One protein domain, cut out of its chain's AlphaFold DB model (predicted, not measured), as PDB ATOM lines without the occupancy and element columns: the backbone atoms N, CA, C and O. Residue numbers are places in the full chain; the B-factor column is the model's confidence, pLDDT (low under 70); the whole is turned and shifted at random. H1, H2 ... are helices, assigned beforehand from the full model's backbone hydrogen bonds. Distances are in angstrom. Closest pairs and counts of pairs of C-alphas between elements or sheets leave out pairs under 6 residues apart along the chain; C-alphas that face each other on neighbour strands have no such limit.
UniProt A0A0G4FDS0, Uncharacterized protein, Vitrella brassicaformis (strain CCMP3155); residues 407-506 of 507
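This is residues 407 to 506 of the 507 residues of an uncharacterized protein of Vitrella brassicaformis (strain CCMP3155) (UniProt A0A0G4FDS0). What is the main picture? One long helix, H3, makes the longest axis, and its end near residue 504 comes close to a small head made by the two shorter helices H1 and H2. From H2 a long stretch with no named element, residues 452 to 473, runs back alongside H3 to its far end, where residues 467 to 475 stick out. What is it made of? The printed part has 100 residues with three named helices, in the order H1, H2, H3, and no named strand; its class is all helix. How large is it? It is loose, with a radius of gyration of the C-alphas of 17.5 A, and spans 54 by 32 by 22 A.

Where are the first two helices? H1 is residues 407 to 419, 18.9 A long, with C-alpha 407 at (-49.061, 53.887, -29.141). H2 is residues 434 to 451, 25.8 A long. Where is the third? H3 is residues 474 to 504, 45.9 A long, from C-alpha 474 at (-39.497, 48.770, 24.400) to C-alpha 504 at (-49.166, 39.421, -19.486).

How do H1 and H2 stand? They form a helical hairpin and only just touch, with 3 pairs of C-alphas within 8 A, at a steep tilt of 43 degrees, opposite ways. Their closest C-alphas, of Glu 408 and Leu 443, are 7.7 A apart; H2 touches H1 with residues 436 to 443 alone. Where is H3? It is close to H1 but not clearly touching, with the closest C-alphas, of Ile 416 and Leu 503, 7.0 A apart. It is also close to H2 but not clearly touching, with those of Tyr 444 and Phe 502 at 7.6 A. Are the helix backbones complete? In H2 every O i to N i+4 pair is within hydrogen-bond range; in H1 8 of 9 are, and in H3 25 of 27.

How far does it reach? The two C-alphas farthest apart, of Glu 407 and Asp 473, are 55.0 A apart. Is it continuous? The printed part has no cut, and the links H1 to H2 and H2 to H3 are long. Where is confidence low? Residues 421 to 426 and 462 to 475 are among the 24 under 70 in pLDDT.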
ATOM      1  N   GLU A 407     -50.312  53.284 -29.624       82.56
ATOM      2  CA  GLU A 407     -49.061  53.887 -29.141       82.56
ATOM      3  C   GLU A 407     -48.716  53.443 -27.711       82.56
ATOM      4  O   GLU A 407     -47.584  53.057 -27.446       82.56
ATOM      5  N   GLU A 408     -49.700  53.398 -26.807       83.06
ATOM      6  CA  GLU A 408     -49.512  52.937 -25.423       83.06
ATOM      7  C   GLU A 408     -49.122  51.445 -25.395       83.06
ATOM      8  O   GLU A 408     -48.250  51.034 -24.631       83.06
ATOM      9  N   VAL A 409     -49.707  50.634 -26.287       82.38
ATOM     10  CA  VAL A 409     -49.360  49.209 -26.435       82.38
ATOM     11  C   VAL A 409     -47.946  49.023 -26.992       82.38
ATOM     12  O   VAL A 409     -47.231  48.119 -26.554       82.38
ATOM     13  N   SER A 410     -47.509  49.853 -27.944       81.69
ATOM     14  CA  SER A 410     -46.153  49.748 -28.498       81.69
ATOM     15  C   SER A 410     -45.087  50.149 -27.470       81.69
ATOM     16  O   SER A 410     -44.067  49.465 -27.364       81.69
ATOM     17  N   GLU A 411     -45.356  51.164 -26.641       81.81
ATOM     18  CA  GLU A 411     -44.508  51.520 -25.499       81.81
ATOM     19  C   GLU A 411     -44.425  50.383 -24.466       81.81
ATOM     20  O   GLU A 411     -43.330  50.036 -24.015       81.81
ATOM     21  N   LEU A 412     -45.552  49.743 -24.132       82.31
ATOM     22  CA  LEU A 412     -45.568  48.588 -23.229       82.31
ATOM     23  C   LEU A 412     -44.770  47.409 -23.793       82.31
ATOM     24  O   LEU A 412     -43.979  46.816 -23.065       82.31
ATOM     25  N   LYS A 413     -44.884  47.113 -25.092       81.56
ATOM     26  CA  LYS A 413     -44.099  46.051 -25.748       81.56
ATOM     27  C   LYS A 413     -42.593  46.326 -25.728       81.56
ATOM     28  O   LYS A 413     -41.809  45.400 -25.529       81.56
ATOM     29  N   GLN A 414     -42.175  47.587 -25.862       82.44
ATOM     30  CA  GLN A 414     -40.764  47.972 -25.711       82.44
ATOM     31  C   GLN A 414     -40.256  47.772 -24.277       82.44
ATOM     32  O   GLN A 414     -39.111  47.363 -24.077       82.44
ATOM     33  N   ILE A 415     -41.097  48.046 -23.276       80.25
ATOM     34  CA  ILE A 415     -40.782  47.819 -21.860       80.25
ATOM     35  C   ILE A 415     -40.722  46.310 -21.565       80.25
ATOM     36  O   ILE A 415     -39.752  45.843 -20.969       80.25
ATOM     37  N   ILE A 416     -41.683  45.525 -22.064       80.38
ATOM     38  CA  ILE A 416     -41.716  44.055 -21.956       80.38
ATOM     39  C   ILE A 416     -40.441  43.437 -22.532       80.38
ATOM     40  O   ILE A 416     -39.813  42.611 -21.869       80.38
ATOM     41  N   ALA A 417     -39.999  43.883 -23.712       77.88
ATOM     42  CA  ALA A 417     -38.787  43.383 -24.361       77.88
ATOM     43  C   ALA A 417     -37.510  43.556 -23.509       77.88
ATOM     44  O   ALA A 417     -36.577  42.770 -23.648       77.88
ATOM     45  N   LYS A 418     -37.469  44.546 -22.605       76.38
ATOM     46  CA  LYS A 418     -36.338  44.777 -21.685       76.38
ATOM     47  C   LYS A 418     -36.384  43.901 -20.427       76.38
ATOM     48  O   LYS A 418     -35.345  43.639 -19.825       76.38
ATOM     49  N   ILE A 419     -37.578  43.471 -20.016       74.69
ATOM     50  CA  ILE A 419     -37.831  42.815 -18.722       74.69
ATOM     51  C   ILE A 419     -37.974  41.291 -18.864       74.69
ATOM     52  O   ILE A 419     -37.696  40.553 -17.914       74.69
ATOM     53  N   LYS A 420     -38.413  40.812 -20.036       73.38
ATOM     54  CA  LYS A 420     -38.708  39.399 -20.295       73.38
ATOM     55  C   LYS A 420     -37.445  38.552 -20.138       73.38
ATOM     56  O   LYS A 420     -36.479  38.686 -20.888       73.38
ATOM     57  N   THR A 421     -37.444  37.676 -19.142       61.81
ATOM     58  CA  THR A 421     -36.456  36.596 -19.046       61.81
ATOM     59  C   THR A 421     -36.966  35.416 -19.873       61.81
ATOM     60  O   THR A 421     -38.173  35.242 -19.996       61.81
ATOM     61  N   GLY A 422     -36.088  34.618 -20.489       56.25
ATOM     62  CA  GLY A 422     -36.460  33.541 -21.429       56.25
ATOM     63  C   GLY A 422     -37.314  32.389 -20.862       56.25
ATOM     64  O   GLY A 422     -37.451  31.359 -21.513       56.25
ATOM     65  N   THR A 423     -37.879  32.538 -19.666       51.12
ATOM     66  CA  THR A 423     -38.822  31.624 -19.011       51.12
ATOM     67  C   THR A 423     -40.240  32.193 -19.065       51.12
ATOM     68  O   THR A 423     -40.435  33.372 -18.781       51.12
ATOM     69  N   ALA A 424     -41.228  31.343 -19.365       51.34
ATOM     70  CA  ALA A 424     -42.625  31.702 -19.662       51.34
ATOM     71  C   ALA A 424     -43.367  32.542 -18.593       51.34
ATOM     72  O   ALA A 424     -44.415  33.107 -18.897       51.34
ATOM     73  N   ASP A 425     -42.822  32.676 -17.379       53.34
ATOM     74  CA  ASP A 425     -43.436  33.398 -16.255       53.34
ATOM     75  C   ASP A 425     -42.535  34.463 -15.593       53.34
ATOM     76  O   ASP A 425     -42.923  35.058 -14.588       53.34
ATOM     77  N   GLY A 426     -41.330  34.721 -16.118       60.88
ATOM     78  CA  GLY A 426     -40.325  35.538 -15.428       60.88
ATOM     79  C   GLY A 426     -40.181  36.960 -15.977       60.88
ATOM     80  O   GLY A 426     -39.474  37.171 -16.966       60.88
ATOM     81  N   TYR A 427     -40.757  37.947 -15.293       71.38
ATOM     82  CA  TYR A 427     -40.417  39.362 -15.484       71.38
ATOM     83  C   TYR A 427     -39.435  39.808 -14.394       71.38
ATOM     84  O   TYR A 427     -39.732  39.686 -13.207       71.38
ATOM     85  N   ASP A 428     -38.269  40.334 -14.783       72.31
ATOM     86  CA  ASP A 428     -37.279  40.865 -13.836       72.31
ATOM     87  C   ASP A 428     -37.318  42.397 -13.773       72.31
ATOM     88  O   ASP A 428     -36.624  43.104 -14.511       72.31
ATOM     89  N   PHE A 429     -38.143  42.922 -12.866       73.12
ATOM     90  CA  PHE A 429     -38.337  44.361 -12.678       73.12
ATOM     91  C   PHE A 429     -37.089  45.094 -12.155       73.12
ATOM     92  O   PHE A 429     -37.051  46.320 -12.213       73.12
ATOM     93  N   LYS A 430     -36.045  44.382 -11.697       74.62
ATOM     94  CA  LYS A 430     -34.777  45.000 -11.262       74.62
ATOM     95  C   LYS A 430     -33.939  45.541 -12.422       74.62
ATOM     96  O   LYS A 430     -32.997  46.291 -12.192       74.62
ATOM     97  N   LYS A 431     -34.271  45.167 -13.662       69.94
ATOM     98  CA  LYS A 431     -33.598  45.642 -14.883       69.94
ATOM     99  C   LYS A 431     -34.102  47.004 -15.371       69.94
ATOM    100  O   LYS A 431     -33.543  47.543 -16.323       69.94
ATOM    101  N   LEU A 432     -35.159  47.536 -14.757       70.81
ATOM    102  CA  LEU A 432     -35.726  48.841 -15.089       70.81
ATOM    103  C   LEU A 432     -35.037  49.945 -14.290       70.81
ATOM    104  O   LEU A 432     -34.811  49.812 -13.089       70.81
ATOM    105  N   ASP A 433     -34.756  51.061 -14.953       78.06
ATOM    106  CA  ASP A 433     -34.392  52.308 -14.293       78.06
ATOM    107  C   ASP A 433     -35.606  52.936 -13.583       78.06
ATOM    108  O   ASP A 433     -36.771  52.678 -13.900       78.06
ATOM    109  N   THR A 434     -35.337  53.800 -12.607       76.38
ATOM    110  CA  THR A 434     -36.369  54.430 -11.770       76.38
ATOM    111  C   THR A 434     -37.381  55.236 -12.589       76.38
ATOM    112  O   THR A 434     -38.558  55.279 -12.232       76.38
ATOM    113  N   ALA A 435     -36.956  55.837 -13.707       78.88
ATOM    114  CA  ALA A 435     -37.830  56.623 -14.575       78.88
ATOM    115  C   ALA A 435     -38.753  55.736 -15.427       78.88
ATOM    116  O   ALA A 435     -39.949  56.021 -15.526       78.88
ATOM    117  N   THR A 436     -38.260  54.626 -15.992       77.62
ATOM    118  CA  THR A 436     -39.130  53.683 -16.722       77.62
ATOM    119  C   THR A 436     -40.090  52.931 -15.806       77.62
ATOM    120  O   THR A 436     -41.227  52.685 -16.206       77.62
ATOM    121  N   SER A 437     -39.699  52.639 -14.562       77.38
ATOM    122  CA  SER A 437     -40.605  52.059 -13.563       77.38
ATOM    123  C   SER A 437     -41.758  53.009 -13.209       77.38
ATOM    124  O   SER A 437     -42.912  52.584 -13.191       77.38
ATOM    125  N   GLN A 438     -41.479  54.301 -13.008       82.62
ATOM    126  CA  GLN A 438     -42.526  55.305 -12.778       82.62
ATOM    127  C   GLN A 438     -43.424  55.501 -14.004       82.62
ATOM    128  O   GLN A 438     -44.635  55.669 -13.853       82.62
ATOM    129  N   LYS A 439     -42.853  55.445 -15.216       83.69
ATOM    130  CA  LYS A 439     -43.622  55.502 -16.467       83.69
ATOM    131  C   LYS A 439     -44.537  54.279 -16.632       83.69
ATOM    132  O   LYS A 439     -45.665  54.420 -17.085       83.69
ATOM    133  N   LEU A 440     -44.093  53.088 -16.227       83.06
ATOM    134  CA  LEU A 440     -44.935  51.887 -16.224       83.06
ATOM    135  C   LEU A 440     -46.091  52.005 -15.218       83.06
ATOM    136  O   LEU A 440     -47.228  51.687 -15.559       83.06
ATOM    137  N   ASP A 441     -45.825  52.511 -14.011       82.62
ATOM    138  CA  ASP A 441     -46.863  52.736 -12.996       82.62
ATOM    139  C   ASP A 441     -47.882  53.811 -13.438       82.62
ATOM    140  O   ASP A 441     -49.081  53.685 -13.171       82.62
ATOM    141  N   SER A 442     -47.444  54.854 -14.155       85.81
ATOM    142  CA  SER A 442     -48.349  55.881 -14.692       85.81
ATOM    143  C   SER A 442     -49.198  55.365 -15.858       85.81
ATOM    144  O   SER A 442     -50.401  55.633 -15.885       85.81
ATOM    145  N   LEU A 443     -48.619  54.565 -16.764       85.19
ATOM    146  CA  LEU A 443     -49.352  53.869 -17.829       85.19
ATOM    147  C   LEU A 443     -50.391  52.907 -17.246       85.19
ATOM    148  O   LEU A 443     -51.546  52.922 -17.668       85.19
ATOM    149  N   TYR A 444     -50.016  52.135 -16.225       86.06
ATOM    150  CA  TYR A 444     -50.927  51.250 -15.501       86.06
ATOM    151  C   TYR A 444     -52.118  52.014 -14.906       86.06
ATOM    152  O   TYR A 444     -53.270  51.615 -15.082       86.06
ATOM    153  N   SER A 445     -51.858  53.128 -14.213       85.75
ATOM    154  CA  SER A 445     -52.910  53.947 -13.604       85.75
ATOM    155  C   SER A 445     -53.823  54.582 -14.657       85.75
ATOM    156  O   SER A 445     -55.046  54.503 -14.541       85.75
ATOM    157  N   SER A 446     -53.248  55.140 -15.728       86.12
ATOM    158  CA  SER A 446     -54.003  55.781 -16.811       86.12
ATOM    159  C   SER A 446     -54.901  54.790 -17.556       86.12
ATOM    160  O   SER A 446     -56.091  55.056 -17.729       86.12
ATOM    161  N   ILE A 447     -54.364  53.624 -17.933       86.06
ATOM    162  CA  ILE A 447     -55.110  52.587 -18.656       86.06
ATOM    163  C   ILE A 447     -56.239  52.035 -17.782       86.06
ATOM    164  O   ILE A 447     -57.383  51.980 -18.224       86.06
ATOM    165  N   ASN A 448     -55.972  51.697 -16.519       85.81
ATOM    166  CA  ASN A 448     -57.015  51.173 -15.634       85.81
ATOM    167  C   ASN A 448     -58.071  52.221 -15.268       85.81
ATOM    168  O   ASN A 448     -59.250  51.885 -15.159       85.81
ATOM    169  N   ALA A 449     -57.689  53.492 -15.113       83.00
ATOM    170  CA  ALA A 449     -58.643  54.579 -14.919       83.00
ATOM    171  C   ALA A 449     -59.552  54.758 -16.145       83.00
ATOM    172  O   ALA A 449     -60.761  54.897 -15.970       83.00
ATOM    173  N   ARG A 450     -58.995  54.681 -17.362       83.56
ATOM    174  CA  ARG A 450     -59.741  54.799 -18.624       83.56
ATOM    175  C   ARG A 450     -60.657  53.604 -18.890       83.56
ATOM    176  O   ARG A 450     -61.756  53.778 -19.394       83.56
ATOM    177  N   MET A 451     -60.229  52.399 -18.529       82.00
ATOM    178  CA  MET A 451     -61.022  51.177 -18.708       82.00
ATOM    179  C   MET A 451     -62.037  50.949 -17.573       82.00
ATOM    180  O   MET A 451     -62.881  50.064 -17.667       82.00
ATOM    181  N   GLY A 452     -61.971  51.733 -16.491       79.38
ATOM    182  CA  GLY A 452     -62.861  51.596 -15.336       79.38
ATOM    183  C   GLY A 452     -62.493  50.458 -14.375       79.38
ATOM    184  O   GLY A 452     -63.289  50.132 -13.495       79.38
ATOM    185  N   PHE A 453     -61.296  49.875 -14.491       83.31
ATOM    186  CA  PHE A 453     -60.814  48.867 -13.545       83.31
ATOM    187  C   PHE A 453     -60.449  49.514 -12.209       83.31
ATOM    188  O   PHE A 453     -59.720  50.509 -12.157       83.31
ATOM    189  N   ASP A 454     -60.952  48.949 -11.113       76.62
ATOM    190  CA  ASP A 454     -60.570  49.331  -9.755       76.62
ATOM    191  C   ASP A 454     -59.627  48.273  -9.186       76.62
ATOM    192  O   ASP A 454     -60.039  47.147  -8.908       76.62
ATOM    193  N   VAL A 455     -58.342  48.613  -9.078       72.44
ATOM    194  CA  VAL A 455     -57.319  47.710  -8.547       72.44
ATOM    195  C   VAL A 455     -56.754  48.317  -7.279       72.44
ATOM    196  O   VAL A 455     -56.404  49.496  -7.260       72.44
ATOM    197  N   ALA A 456     -56.669  47.504  -6.227       69.38
ATOM    198  CA  ALA A 456     -56.141  47.930  -4.941       69.38
ATOM    199  C   ALA A 456     -54.717  48.490  -5.096       69.38
ATOM    200  O   ALA A 456     -53.830  47.826  -5.643       69.38
ATOM    201  N   ASP A 457     -54.511  49.714  -4.613       70.50
ATOM    202  CA  ASP A 457     -53.194  50.336  -4.564       70.50
ATOM    203  C   ASP A 457     -52.515  50.004  -3.230       70.50
ATOM    204  O   ASP A 457     -53.074  50.228  -2.156       70.50
ATOM    205  N   GLU A 458     -51.291  49.481  -3.298       70.19
ATOM    206  CA  GLU A 458     -50.460  49.183  -2.128       70.19
ATOM    207  C   GLU A 458     -50.143  50.437  -1.301       70.19
ATOM    208  O   GLU A 458     -49.927  50.346  -0.096       70.19
ATOM    209  N   ARG A 459     -50.210  51.622  -1.924       69.44
ATOM    210  CA  ARG A 459     -49.993  52.924  -1.274       69.44
ATOM    211  C   ARG A 459     -51.093  53.314  -0.287       69.44
ATOM    212  O   ARG A 459     -50.906  54.251   0.481       69.44
ATOM    213  N   MET A 460     -52.232  52.618  -0.294       66.25
ATOM    214  CA  MET A 460     -53.294  52.824   0.695       66.25
ATOM    215  C   MET A 460     -52.997  52.154   2.042       66.25
ATOM    216  O   MET A 460     -53.717  52.398   3.011       66.25
ATOM    217  N   ILE A 461     -51.962  51.313   2.122       72.75
ATOM    218  CA  ILE A 461     -51.538  50.676   3.368       72.75
ATOM    219  C   ILE A 461     -50.637  51.660   4.120       72.75
ATOM    220  O   ILE A 461     -49.506  51.919   3.715       72.75
ATOM    221  N   THR A 462     -51.132  52.218   5.223       67.94
ATOM    222  CA  THR A 462     -50.323  53.071   6.098       67.94
ATOM    223  C   THR A 462     -49.448  52.216   7.003       67.94
ATOM    224  O   THR A 462     -49.941  51.328   7.698       67.94
ATOM    225  N   VAL A 463     -48.148  52.500   7.003       64.00
ATOM    226  CA  VAL A 463     -47.178  51.870   7.903       64.00
ATOM    227  C   VAL A 463     -47.396  52.418   9.312       64.00
ATOM    228  O   VAL A 463     -47.592  53.619   9.491       64.00
ATOM    229  N   THR A 464     -47.379  51.543  10.315       58.53
ATOM    230  CA  THR A 464     -47.506  51.953  11.715       58.53
ATOM    231  C   THR A 464     -46.175  52.549  12.172       58.53
ATOM    232  O   THR A 464     -45.154  51.861  12.168       58.53
ATOM    233  N   THR A 465     -46.156  53.830  12.538       57.53
ATOM    234  CA  THR A 465     -44.962  54.494  13.085       57.53
ATOM    235  C   THR A 465     -45.043  54.565  14.607       57.53
ATOM    236  O   THR A 465     -46.130  54.707  15.169       57.53
ATOM    237  N   GLN A 466     -43.895  54.485  15.287       52.22
ATOM    238  CA  GLN A 466     -43.818  54.603  16.752       52.22
ATOM    239  C   GLN A 466     -44.452  55.904  17.275       52.22
ATOM    240  O   GLN A 466     -45.075  55.880  18.329       52.22
ATOM    241  N   ASP A 467     -44.403  56.993  16.500       50.38
ATOM    242  CA  ASP A 467     -45.014  58.289  16.845       50.38
ATOM    243  C   ASP A 467     -46.552  58.267  16.909       50.38
ATOM    244  O   ASP A 467     -47.167  59.186  17.445       50.38
ATOM    245  N   THR A 468     -47.196  57.229  16.366       51.75
ATOM    246  CA  THR A 468     -48.660  57.062  16.436       51.75
ATOM    247  C   THR A 468     -49.119  56.224  17.629       51.75
ATOM    248  O   THR A 468     -50.325  56.083  17.839       51.75
ATOM    249  N   MET A 469     -48.190  55.687  18.434       53.38
ATOM    250  CA  MET A 469     -48.526  54.936  19.642       53.38
ATOM    251  C   MET A 469     -48.380  55.820  20.891       53.38
ATOM    252  O   MET A 469     -47.319  56.395  21.111       53.38
ATOM    253  N   PRO A 470     -49.406  55.905  21.757       53.62
ATOM    254  CA  PRO A 470     -49.366  56.739  22.961       53.62
ATOM    255  C   PRO A 470     -48.408  56.230  24.056       53.62
ATOM    256  O   PRO A 470     -48.295  56.867  25.100       53.62
ATOM    257  N   ILE A 471     -47.738  55.086  23.861       54.28
ATOM    258  CA  ILE A 471     -46.875  54.448  24.863       54.28
ATOM    259  C   ILE A 471     -45.579  53.977  24.190       54.28
ATOM    260  O   ILE A 471     -45.598  53.094  23.332       54.28
ATOM    261  N   HIS A 472     -44.451  54.558  24.603       56.03
ATOM    262  CA  HIS A 472     -43.105  54.136  24.211       56.03
ATOM    263  C   HIS A 472     -42.668  52.931  25.053       56.03
ATOM    264  O   HIS A 472     -41.883  53.072  25.989       56.03
ATOM    265  N   ASP A 473     -43.212  51.753  24.755       64.56
ATOM    266  CA  ASP A 473     -42.778  50.509  25.393       64.56
ATOM    267  C   ASP A 473     -41.738  49.792  24.518       64.56
ATOM    268  O   ASP A 473     -41.940  49.604  23.313       64.56
ATOM    269  N   ALA A 474     -40.615  49.386  25.114       66.75
ATOM    270  CA  ALA A 474     -39.497  48.770  24.400       66.75
ATOM    271  C   ALA A 474     -39.896  47.433  23.750       66.75
ATOM    272  O   ALA A 474     -39.440  47.125  22.654       66.75
ATOM    273  N   GLY A 475     -40.813  46.677  24.370       68.12
ATOM    274  CA  GLY A 475     -41.326  45.421  23.810       68.12
ATOM    275  C   GLY A 475     -42.256  45.598  22.600       68.12
ATOM    276  O   GLY A 475     -42.417  44.675  21.804       68.12
ATOM    277  N   ALA A 476     -42.853  46.781  22.423       72.38
ATOM    278  CA  ALA A 476     -43.699  47.080  21.267       72.38
ATOM    279  C   ALA A 476     -42.872  47.425  20.016       72.38
ATOM    280  O   ALA A 476     -43.342  47.215  18.898       72.38
ATOM    281  N   ALA A 477     -41.641  47.919  20.191       74.38
ATOM    282  CA  ALA A 477     -40.757  48.303  19.092       74.38
ATOM    283  C   ALA A 477     -40.427  47.116  18.171       74.38
ATOM    284  O   ALA A 477     -40.638  47.214  16.963       74.38
ATOM    285  N   ASP A 478     -40.024  45.980  18.746       81.44
ATOM    286  CA  ASP A 478     -39.683  44.765  17.992       81.44
ATOM    287  C   ASP A 478     -40.891  44.215  17.214       81.44
ATOM    288  O   ASP A 478     -40.778  43.766  16.070       81.44
ATOM    289  N   PHE A 479     -42.083  44.275  17.818       81.00
ATOM    290  CA  PHE A 479     -43.321  43.873  17.154       81.00
ATOM    291  C   PHE A 479     -43.645  44.787  15.967       81.00
ATOM    292  O   PHE A 479     -43.969  44.296  14.884       81.00
ATOM    293  N   VAL A 480     -43.533  46.107  16.147       82.06
ATOM    294  CA  VAL A 480     -43.774  47.095  15.086       82.06
ATOM    295  C   VAL A 480     -42.774  46.926  13.945       82.06
ATOM    296  O   VAL A 480     -43.179  46.926  12.783       82.06
ATOM    297  N   GLU A 481     -41.493  46.708  14.243       83.44
ATOM    298  CA  GLU A 481     -40.473  46.454  13.223       83.44
ATOM    299  C   GLU A 481     -40.791  45.185  12.417       83.44
ATOM    300  O   GLU A 481     -40.812  45.216  11.183       83.44
ATOM    301  N   ALA A 482     -41.145  44.088  13.095       84.69
ATOM    302  CA  ALA A 482     -41.524  42.841  12.438       84.69
ATOM    303  C   ALA A 482     -42.786  42.985  11.563       84.69
ATOM    304  O   ALA A 482     -42.862  42.397  10.477       84.69
ATOM    305  N   VAL A 483     -43.782  43.760  12.007       85.38
ATOM    306  CA  VAL A 483     -44.990  44.057  11.220       85.38
ATOM    307  C   VAL A 483     -44.641  44.913  10.006       85.38
ATOM    308  O   VAL A 483     -45.026  44.557   8.893       85.38
ATOM    309  N   ASN A 484     -43.866  45.982  10.181       84.44
ATOM    310  CA  ASN A 484     -43.475  46.882   9.098       84.44
ATOM    311  C   ASN A 484     -42.643  46.162   8.027       84.44
ATOM    312  O   ASN A 484     -42.897  46.338   6.835       84.44
ATOM    313  N   ALA A 485     -41.732  45.271   8.429       86.12
ATOM    314  CA  ALA A 485     -40.987  44.422   7.502       86.12
ATOM    315  C   ALA A 485     -41.912  43.494   6.691       86.12
ATOM    316  O   ALA A 485     -41.759  43.360   5.474       86.12
ATOM    317  N   LYS A 486     -42.920  42.884   7.335       86.06
ATOM    318  CA  LYS A 486     -43.920  42.050   6.642       86.06
ATOM    319  C   LYS A 486     -44.816  42.857   5.706       86.06
ATOM    320  O   LYS A 486     -45.160  42.359   4.632       86.06
ATOM    321  N   VAL A 487     -45.197  44.073   6.094       86.00
ATOM    322  CA  VAL A 487     -45.991  44.984   5.260       86.00
ATOM    323  C   VAL A 487     -45.201  45.378   4.017       86.00
ATOM    324  O   VAL A 487     -45.724  45.227   2.917       86.00
ATOM    325  N   ALA A 488     -43.933  45.776   4.166       82.88
ATOM    326  CA  ALA A 488     -43.062  46.114   3.042       82.88
ATOM    327  C   ALA A 488     -42.888  44.929   2.075       82.88
ATOM    328  O   ALA A 488     -43.158  45.056   0.882       82.88
ATOM    329  N   ALA A 489     -42.563  43.739   2.595       86.00
ATOM    330  CA  ALA A 489     -42.427  42.535   1.774       86.00
ATOM    331  C   ALA A 489     -43.735  42.151   1.051       86.00
ATOM    332  O   ALA A 489     -43.714  41.669  -0.085       86.00
ATOM    333  N   SER A 490     -44.888  42.360   1.695       85.38
ATOM    334  CA  SER A 490     -46.198  42.097   1.090       85.38
ATOM    335  C   SER A 490     -46.547  43.126   0.017       85.38
ATOM    336  O   SER A 490     -47.055  42.738  -1.034       85.38
ATOM    337  N   ALA A 491     -46.244  44.406   0.243       83.25
ATOM    338  CA  ALA A 491     -46.427  45.474  -0.735       83.25
ATOM    339  C   ALA A 491     -45.597  45.215  -2.001       83.25
ATOM    340  O   ALA A 491     -46.142  45.238  -3.101       83.25
ATOM    341  N   ASP A 492     -44.323  44.838  -1.858       81.62
ATOM    342  CA  ASP A 492     -43.460  44.496  -2.996       81.62
ATOM    343  C   ASP A 492     -43.985  43.289  -3.787       81.62
ATOM    344  O   ASP A 492     -43.978  43.273  -5.024       81.62
ATOM    345  N   LYS A 493     -44.496  42.272  -3.082       85.25
ATOM    346  CA  LYS A 493     -45.104  41.093  -3.711       85.25
ATOM    347  C   LYS A 493     -46.389  41.448  -4.464       85.25
ATOM    348  O   LYS A 493     -46.588  40.965  -5.579       85.25
ATOM    349  N   ILE A 494     -47.250  42.286  -3.882       84.56
ATOM    350  CA  ILE A 494     -48.480  42.777  -4.524       84.56
ATOM    351  C   ILE A 494     -48.126  43.570  -5.782       84.56
ATOM    352  O   ILE A 494     -48.666  43.264  -6.847       84.56
ATOM    353  N   ARG A 495     -47.166  44.497  -5.694       82.88
ATOM    354  CA  ARG A 495     -46.687  45.293  -6.829       82.88
ATOM    355  C   ARG A 495     -46.209  44.413  -7.974       82.88
ATOM    356  O   ARG A 495     -46.633  44.585  -9.116       82.88
ATOM    357  N   THR A 496     -45.362  43.437  -7.659       83.06
ATOM    358  CA  THR A 496     -44.783  42.510  -8.640       83.06
ATOM    359  C   THR A 496     -45.866  41.684  -9.332       83.06
ATOM    360  O   THR A 496     -45.880  41.590 -10.560       83.06
ATOM    361  N   ASN A 497     -46.816  41.133  -8.570       84.25
ATOM    362  CA  ASN A 497     -47.929  40.357  -9.121       84.25
ATOM    363  C   ASN A 497     -48.855  41.216  -9.991       84.25
ATOM    364  O   ASN A 497     -49.251  40.785 -11.073       84.25
ATOM    365  N   ARG A 498     -49.163  42.439  -9.543       85.56
ATOM    366  CA  ARG A 498     -49.996  43.408 -10.267       85.56
ATOM    367  C   ARG A 498     -49.382  43.763 -11.617       85.56
ATOM    368  O   ARG A 498     -50.050  43.654 -12.641       85.56
ATOM    369  N   LEU A 499     -48.106  44.145 -11.625       82.69
ATOM    370  CA  LEU A 499     -47.391  44.506 -12.850       82.69
ATOM    371  C   LEU A 499     -47.200  43.295 -13.770       82.69
ATOM    372  O   LEU A 499     -47.371  43.423 -14.974       82.69
ATOM    373  N   THR A 500     -46.929  42.110 -13.224       84.12
ATOM    374  CA  THR A 500     -46.830  40.872 -14.016       84.12
ATOM    375  C   THR A 500     -48.150  40.537 -14.709       84.12
ATOM    376  O   THR A 500     -48.159  40.261 -15.904       84.12
ATOM    377  N   ALA A 501     -49.273  40.588 -13.985       83.44
ATOM    378  CA  ALA A 501     -50.595  40.335 -14.557       83.44
ATOM    379  C   ALA A 501     -50.959  41.367 -15.634       83.44
ATOM    380  O   ALA A 501     -51.517  41.006 -16.667       83.44
ATOM    381  N   PHE A 502     -50.596  42.633 -15.414       85.25
ATOM    382  CA  PHE A 502     -50.788  43.692 -16.396       85.25
ATOM    383  C   PHE A 502     -49.963  43.456 -17.661       85.25
ATOM    384  O   PHE A 502     -50.517  43.475 -18.752       85.25
ATOM    385  N   LEU A 503     -48.663  43.178 -17.534       82.25
ATOM    386  CA  LEU A 503     -47.787  42.951 -18.684       82.25
ATOM    387  C   LEU A 503     -48.189  41.703 -19.484       82.25
ATOM    388  O   LEU A 503     -48.184  41.761 -20.708       82.25
ATOM    389  N   LYS A 504     -48.633  40.626 -18.819       82.75
ATOM    390  CA  LYS A 504     -49.166  39.421 -19.486       82.75
ATOM    391  C   LYS A 504     -50.403  39.679 -20.346       82.75
ATOM    392  O   LYS A 504     -50.668  38.903 -21.252       82.75
ATOM    393  N   ALA A 505     -51.176  40.727 -20.068       80.94
ATOM    394  CA  ALA A 505     -52.338  41.068 -20.884       80.94
ATOM    395  C   ALA A 505     -51.959  41.731 -22.226       80.94
ATOM    396  O   ALA A 505     -52.811  41.828 -23.108       80.94
ATOM    397  N   PHE A 506     -50.710  42.195 -22.377       79.12
ATOM    398  CA  PHE A 506     -50.217  42.925 -23.557       79.12
ATOM    399  C   PHE A 506     -49.030  42.255 -24.277       79.12
ATOM    400  O   PHE A 506     -48.642  42.731 -25.353       79.12
TER     401      PHE A 506